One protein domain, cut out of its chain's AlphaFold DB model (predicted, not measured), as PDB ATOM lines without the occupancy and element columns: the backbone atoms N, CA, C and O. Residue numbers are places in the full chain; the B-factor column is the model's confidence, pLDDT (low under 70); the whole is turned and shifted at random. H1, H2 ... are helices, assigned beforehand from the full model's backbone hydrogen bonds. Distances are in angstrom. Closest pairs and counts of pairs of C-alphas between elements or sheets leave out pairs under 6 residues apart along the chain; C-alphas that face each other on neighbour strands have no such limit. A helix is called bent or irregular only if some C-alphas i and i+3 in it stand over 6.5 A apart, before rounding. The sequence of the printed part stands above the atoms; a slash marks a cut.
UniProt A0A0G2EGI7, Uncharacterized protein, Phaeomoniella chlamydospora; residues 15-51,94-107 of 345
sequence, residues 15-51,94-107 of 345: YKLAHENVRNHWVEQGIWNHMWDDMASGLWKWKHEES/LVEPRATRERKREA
ATOM      1  N   TYR A  15      58.377  60.115 -31.059       91.12
ATOM      2  CA  TYR A  15      57.133  59.360 -31.223       91.12
ATOM      3  C   TYR A  15      57.053  58.754 -32.614       91.12
ATOM      4  O   TYR A  15      56.773  57.563 -32.760       91.12
ATOM      5  N   LYS A  16      57.368  59.554 -33.634       92.69
ATOM      6  CA  LYS A  16      57.406  59.091 -35.018       92.69
ATOM      7  C   LYS A  16      58.463  58.006 -35.220       92.69
ATOM      8  O   LYS A  16      58.162  56.974 -35.810       92.69
ATOM      9  N   LEU A  17      59.663  58.200 -34.672       92.88
ATOM     10  CA  LEU A  17      60.742  57.217 -34.767       92.88
ATOM     11  C   LEU A  17      60.382  55.897 -34.067       92.88
ATOM     12  O   LEU A  17      60.592  54.821 -34.626       92.88
ATOM     13  N   ALA A  18      59.823  55.960 -32.856       89.69
ATOM     14  CA  ALA A  18      59.376  54.775 -32.130       89.69
ATOM     15  C   ALA A  18      58.264  54.042 -32.891       89.69
ATOM     16  O   ALA A  18      58.331  52.823 -33.046       89.69
ATOM     17  N   HIS A  19      57.285  54.780 -33.420       90.62
ATOM     18  CA  HIS A  19      56.215  54.228 -34.244       90.62
ATOM     19  C   HIS A  19      56.759  53.534 -35.501       90.62
ATOM     20  O   HIS A  19      56.392  52.395 -35.775       90.62
ATOM     21  N   GLU A  20      57.666  54.175 -36.244       93.19
ATOM     22  CA  GLU A  20      58.293  53.591 -37.435       93.19
ATOM     23  C   GLU A  20      59.105  52.337 -37.103       93.19
ATOM     24  O   GLU A  20      58.996  51.336 -37.809       93.19
ATOM     25  N   ASN A  21      59.855  52.338 -36.000       92.38
ATOM     26  CA  ASN A  21      60.611  51.165 -35.561       92.38
ATOM     27  C   ASN A  21      59.695  49.990 -35.195       92.38
ATOM     28  O   ASN A  21      59.934  48.866 -35.640       92.38
ATOM     29  N   VAL A  22      58.629  50.240 -34.427       89.75
ATOM     30  CA  VAL A  22      57.636  49.210 -34.076       89.75
ATOM     31  C   VAL A  22      56.943  48.688 -35.331       89.75
ATOM     32  O   VAL A  22      56.859  47.475 -35.524       89.75
ATOM     33  N   ARG A  23      56.512  49.589 -36.221       92.12
ATOM     34  CA  ARG A  23      55.895  49.245 -37.505       92.12
ATOM     35  C   ARG A  23      56.814  48.364 -38.341       92.12
ATOM     36  O   ARG A  23      56.389  47.297 -38.770       92.12
ATOM     37  N   ASN A  24      58.067  48.767 -38.536       92.88
ATOM     38  CA  ASN A  24      59.045  48.008 -39.314       92.88
ATOM     39  C   ASN A  24      59.261  46.609 -38.729       92.88
ATOM     40  O   ASN A  24      59.269  45.629 -39.471       92.88
ATOM     41  N   HIS A  25      59.349  46.498 -37.403       89.38
ATOM     42  CA  HIS A  25      59.495  45.209 -36.736       89.38
ATOM     43  C   HIS A  25      58.260  44.314 -36.926       89.38
ATOM     44  O   HIS A  25      58.377  43.128 -37.228       89.38
ATOM     45  N   TRP A  26      57.056  44.877 -36.822       90.19
ATOM     46  CA  TRP A  26      55.814  44.143 -37.077       90.19
ATOM     47  C   TRP A  26      55.633  43.770 -38.553       90.19
ATOM     48  O   TRP A  26      55.041  42.729 -38.844       90.19
ATOM     49  N   VAL A  27      56.138  44.582 -39.488       89.88
ATOM     50  CA  VAL A  27      56.184  44.260 -40.924       89.88
ATOM     51  C   VAL A  27      57.135  43.092 -41.174       89.88
ATOM     52  O   VAL A  27      56.749  42.148 -41.862       89.88
ATOM     53  N   GLU A  28      58.332  43.111 -40.581       88.88
ATOM     54  CA  GLU A  28      59.319  42.023 -40.672       88.88
ATOM     55  C   GLU A  28      58.737  40.696 -40.161       88.88
ATOM     56  O   GLU A  28      58.921  39.649 -40.777       88.88
ATOM     57  N   GLN A  29      57.958  40.748 -39.079       83.75
ATOM     58  CA  GLN A  29      57.263  39.586 -38.525       83.75
ATOM     59  C   GLN A  29      55.988  39.193 -39.297       83.75
ATOM     60  O   GLN A  29      55.345  38.203 -38.962       83.75
ATOM     61  N   GLY A  30      55.574  39.961 -40.311       86.06
ATOM     62  CA  GLY A  30      54.348  39.714 -41.083       86.06
ATOM     63  C   GLY A  30      53.035  40.011 -40.339       86.06
ATOM     64  O   GLY A  30      51.946  39.799 -40.892       86.06
ATOM     65  N   ILE A  31      53.121  40.543 -39.120       87.25
ATOM     66  CA  ILE A  31      51.979  40.895 -38.270       87.25
ATOM     67  C   ILE A  31      51.296  42.148 -38.795       87.25
ATOM     68  O   ILE A  31      50.068  42.175 -38.877       87.25
ATOM     69  N   TRP A  32      52.085  43.149 -39.205       89.25
ATOM     70  CA  TRP A  32      51.573  44.461 -39.600       89.25
ATOM     71  C   TRP A  32      50.457  44.339 -40.632       89.25
ATOM     72  O   TRP A  32      50.633  43.729 -41.697       89.25
ATOM     73  N   ASN A  33      49.297  44.916 -40.328       85.62
ATOM     74  CA  ASN A  33      48.225  45.054 -41.296       85.62
ATOM     75  C   ASN A  33      48.324  46.422 -41.972       85.62
ATOM     76  O   ASN A  33      48.246  47.442 -41.305       85.62
ATOM     77  N   HIS A  34      48.439  46.444 -43.301       86.19
ATOM     78  CA  HIS A  34      48.387  47.676 -44.094       86.19
ATOM     79  C   HIS A  34      47.119  48.512 -43.853       86.19
ATOM     80  O   HIS A  34      47.144  49.720 -44.046       86.19
ATOM     81  N   MET A  35      46.030  47.895 -43.387       83.44
ATOM     82  CA  MET A  35      44.821  48.618 -42.988       83.44
ATOM     83  C   MET A  35      45.008  49.468 -41.727       83.44
ATOM     84  O   MET A  35      44.275  50.430 -41.542       83.44
ATOM     85  N   TRP A  36      45.986  49.152 -40.871       85.50
ATOM     86  CA  TRP A  36      46.293  49.960 -39.685       85.50
ATOM     87  C   TRP A  36      46.907  51.316 -40.041       85.50
ATOM     88  O   TRP A  36      46.822  52.247 -39.248       85.50
ATOM     89  N   ASP A  37      47.494  51.449 -41.236       84.38
ATOM     90  CA  ASP A  37      47.958  52.743 -41.746       84.38
ATOM     91  C   ASP A  37      46.774  53.685 -42.048       84.38
ATOM     92  O   ASP A  37      46.911  54.907 -41.977       84.38
ATOM     93  N   ASP A  38      45.594  53.122 -42.327       82.62
ATOM     94  CA  ASP A  38      44.354  53.852 -42.573       82.62
ATOM     95  C   ASP A  38      43.607  54.051 -41.239       82.62
ATOM     96  O   ASP A  38      42.574  53.438 -40.948       82.62
ATOM     97  N   MET A  39      44.191  54.912 -40.392       60.22
ATOM     98  CA  MET A  39      43.769  55.250 -39.016       60.22
ATOM     99  C   MET A  39      42.271  55.570 -38.840       60.22
ATOM    100  O   MET A  39      41.783  55.639 -37.712       60.22
ATOM    101  N   ALA A  40      41.526  55.778 -39.925       56.38
ATOM    102  CA  ALA A  40      40.109  56.119 -39.905       56.38
ATOM    103  C   ALA A  40      39.192  54.971 -39.452       56.38
ATOM    104  O   ALA A  40      38.053  55.224 -39.061       56.38
ATOM    105  N   SER A  41      39.646  53.719 -39.510       60.16
ATOM    106  CA  SER A  41      38.740  52.577 -39.357       60.16
ATOM    107  C   SER A  41      38.468  52.160 -37.907       60.16
ATOM    108  O   SER A  41      37.524  51.407 -37.685       60.16
ATOM    109  N   GLY A  42      39.227  52.647 -36.912       61.06
ATOM    110  CA  GLY A  42      38.978  52.414 -35.473       61.06
ATOM    111  C   GLY A  42      39.002  50.944 -35.013       61.06
ATOM    112  O   GLY A  42      38.971  50.666 -33.817       61.06
ATOM    113  N   LEU A  43      39.094  50.001 -35.949       69.31
ATOM    114  CA  LEU A  43      39.110  48.569 -35.730       69.31
ATOM    115  C   LEU A  43      40.563  48.101 -35.794       69.31
ATOM    116  O   LEU A  43      41.062  47.646 -36.823       69.31
ATOM    117  N   TRP A  44      41.250  48.201 -34.659       74.56
ATOM    118  CA  TRP A  44      42.555  47.575 -34.434       74.56
ATOM    119  C   TRP A  44      42.395  46.063 -34.268       74.56
ATOM    120  O   TRP A  44      42.792  45.486 -33.261       74.56
ATOM    121  N   LYS A  45      41.746  45.420 -35.240       78.94
ATOM    122  CA  LYS A  45      41.517  43.985 -35.216       78.94
ATOM    123  C   LYS A  45      42.821  43.291 -35.573       78.94
ATOM    124  O   LYS A  45      43.439  43.599 -36.603       78.94
ATOM    125  N   TRP A  46      43.258  42.373 -34.723       81.62
ATOM    126  CA  TRP A  46      44.422  41.564 -35.039       81.62
ATOM    127  C   TRP A  46      44.080  40.633 -36.198       81.62
ATOM    128  O   TRP A  46      42.979  40.093 -36.273       81.62
ATOM    129  N   LYS A  47      45.032  40.389 -37.106       78.81
ATOM    130  CA  LYS A  47      44.778  39.497 -38.252       78.81
ATOM    131  C   LYS A  47      44.313  38.107 -37.812       78.81
ATOM    132  O   LYS A  47      43.544  37.469 -38.518       78.81
ATOM    133  N   HIS A  48      44.782  37.615 -36.665       80.62
ATOM    134  CA  HIS A  48      44.373  36.307 -36.156       80.62
ATOM    135  C   HIS A  48      42.959  36.274 -35.562       80.62
ATOM    136  O   HIS A  48      42.397  35.185 -35.475       80.62
ATOM    137  N   GLU A  49      42.382  37.426 -35.213       79.94
ATOM    138  CA  GLU A  49      40.985  37.564 -34.773       79.94
ATOM    139  C   GLU A  49      40.017  37.640 -35.964       79.94
ATOM    140  O   GLU A  49      38.794  37.603 -35.804       79.94
ATOM    141  N   GLU A  50      40.532  37.812 -37.184       77.75
ATOM    142  CA  GLU A  50      39.726  37.814 -38.396       77.75
ATOM    143  C   GLU A  50      39.220  36.394 -38.682       77.75
ATOM    144  O   GLU A  50      39.947  35.517 -39.173       77.75
ATOM    145  N   SER A  51      37.963  36.164 -38.290       72.56
ATOM    146  CA  SER A  51      37.220  34.930 -38.518       72.56
ATOM    147  C   SER A  51      37.269  34.562 -39.997       72.56
ATOM    148  O   SER A  51      36.941  35.373 -40.859       72.56
ATOM    149  N   LEU A  94      44.654  29.973 -56.625       66.38
ATOM    150  CA  LEU A  94      43.676  30.167 -55.546       66.38
ATOM    151  C   LEU A  94      44.061  29.457 -54.240       66.38
ATOM    152  O   LEU A  94      43.635  29.878 -53.167       66.38
ATOM    153  N   VAL A  95      44.882  28.404 -54.298       69.19
ATOM    154  CA  VAL A  95      45.332  27.672 -53.098       69.19
ATOM    155  C   VAL A  95      46.462  28.409 -52.376       69.19
ATOM    156  O   VAL A  95      46.476  28.473 -51.148       69.19
ATOM    157  N   GLU A  96      47.392  29.004 -53.122       69.94
ATOM    158  CA  GLU A  96      48.554  29.705 -52.563       69.94
ATOM    159  C   GLU A  96      48.193  30.900 -51.646       69.94
ATOM    160  O   GLU A  96      48.753  30.986 -50.548       69.94
ATOM    161  N   PRO A  97      47.196  31.752 -51.972       78.19
ATOM    162  CA  PRO A  97      46.757  32.834 -51.091       78.19
ATOM    163  C   PRO A  97      46.295  32.360 -49.712       78.19
ATOM    164  O   PRO A  97      46.535  33.052 -48.721       78.19
ATOM    165  N   ARG A  98      45.664  31.181 -49.620       76.12
ATOM    166  CA  ARG A  98      45.121  30.666 -48.354       76.12
ATOM    167  C   ARG A  98      46.237  30.322 -47.373       76.12
ATOM    168  O   ARG A  98      46.207  30.790 -46.238       76.12
ATOM    169  N   ALA A  99      47.254  29.600 -47.841       76.88
ATOM    170  CA  ALA A  99      48.407  29.242 -47.020       76.88
ATOM    171  C   ALA A  99      49.191  30.485 -46.564       76.88
ATOM    172  O   ALA A  99      49.650  30.557 -45.426       76.88
ATOM    173  N   THR A 100      49.330  31.505 -47.421       80.69
ATOM    174  CA  THR A 100      49.998  32.755 -47.029       80.69
ATOM    175  C   THR A 100      49.190  33.554 -46.005       80.69
ATOM    176  O   THR A 100      49.779  34.118 -45.081       80.69
ATOM    177  N   ARG A 101      47.858  33.620 -46.137       80.38
ATOM    178  CA  ARG A 101      46.994  34.294 -45.150       80.38
ATOM    179  C   ARG A 101      47.039  33.590 -43.801       80.38
ATOM    180  O   ARG A 101      47.169  34.254 -42.779       80.38
ATOM    181  N   GLU A 102      46.988  32.265 -43.799       82.38
ATOM    182  CA  GLU A 102      47.093  31.457 -42.585       82.38
ATOM    183  C   GLU A 102      48.415  31.708 -41.857       82.38
ATOM    184  O   GLU A 102      48.382  32.153 -40.713       82.38
ATOM    185  N   ARG A 103      49.554  31.637 -42.561       83.69
ATOM    186  CA  ARG A 103      50.866  31.982 -41.981       83.69
ATOM    187  C   ARG A 103      50.918  33.393 -41.397       83.69
ATOM    188  O   ARG A 103      51.510  33.594 -40.345       83.69
ATOM    189  N   LYS A 104      50.315  34.387 -42.060       83.75
ATOM    190  CA  LYS A 104      50.289  35.777 -41.565       83.75
ATOM    191  C   LYS A 104      49.471  35.928 -40.283       83.75
ATOM    192  O   LYS A 104      49.820  36.746 -39.438       83.75
ATOM    193  N   ARG A 105      48.385  35.166 -40.137       84.88
ATOM    194  CA  ARG A 105      47.583  35.145 -38.905       84.88
ATOM    195  C   ARG A 105      48.337  34.429 -37.798       84.88
ATOM    196  O   ARG A 105      48.508  34.970 -36.707       84.88
ATOM    197  N   GLU A 106      48.868  33.259 -38.116       88.31
ATOM    198  CA  GLU A 106      49.661  32.443 -37.210       88.31
ATOM    199  C   GLU A 106      50.907  33.164 -36.698       88.31
ATOM    200  O   GLU A 106      51.227  33.028 -35.523       88.31
ATOM    201  N   ALA A 107      51.537  34.018 -37.510       89.00
ATOM    202  CA  ALA A 107      52.706  34.807 -37.116       89.00
ATOM    203  C   ALA A 107      52.481  35.656 -35.852       89.00
ATOM    204  O   ALA A 107      53.426  35.926 -35.117       89.00
TER     205      ALA A 107
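What this domain is: This is residues 15 to 51 and 94 to 107 of the 345 residues of an uncharacterized protein of Phaeomoniella chlamydospora (UniProt A0A0G2EGI7). A loose, elongated, all-helix piece, in which H1 and H3 reach out at opposite ends and the short H2 sits off to one side with the loops. Residues 15 to 21 of H1 and 94 to 100 of H3 stick out, and the stretch 38 to 51 loops away from H2 and comes back beside the last part of H3 near residues 47 and 48. The printed part has 51 residues with three named helices, H1, H2 and H3 along the chain, and no named strand. The radius of gyration of the C-alphas is 12.4 A, and the C-alphas span 40 by 23 by 16 A.

Where its parts are: H1, the longest helix, holds residues 15 to 28 and measures 19.9 A from C-alpha 15 at (57.133, 59.360, -31.223) to C-alpha 28 at (59.319, 42.023, -40.672). H2 holds residues 34 to 37, 5.6 A long. H3 holds residues 94 to 106, 19.4 A long, ending with C-alpha 106 at (49.661, 32.443, -37.210). H3 is neither bent nor irregular, but only just: C-alphas 94 and 97 are 6.0 A apart.

How they stand to each other: H1 is apart from H2, with no C-alpha of the one within 8 A of the other, although a tight link of 5 residues joins them. By the same measure H1 and H3 are apart, and so are H2 and H3. In H1 every O i to N i+4 pair is within hydrogen-bond range; in H3 7 of 9 are, and H2 is too short for such a pair.

The domain as a whole: The two C-alphas farthest apart are those of Tyr 15 and Leu 94, at 40.3 A. Residues 52 to 93 are not printed, and C-alphas 51 and 94 stand 18.8 A apart across this cut. Mean pLDDT of the printed part is 81.8; residues 39 to 43 and 94 to 96 are under 70.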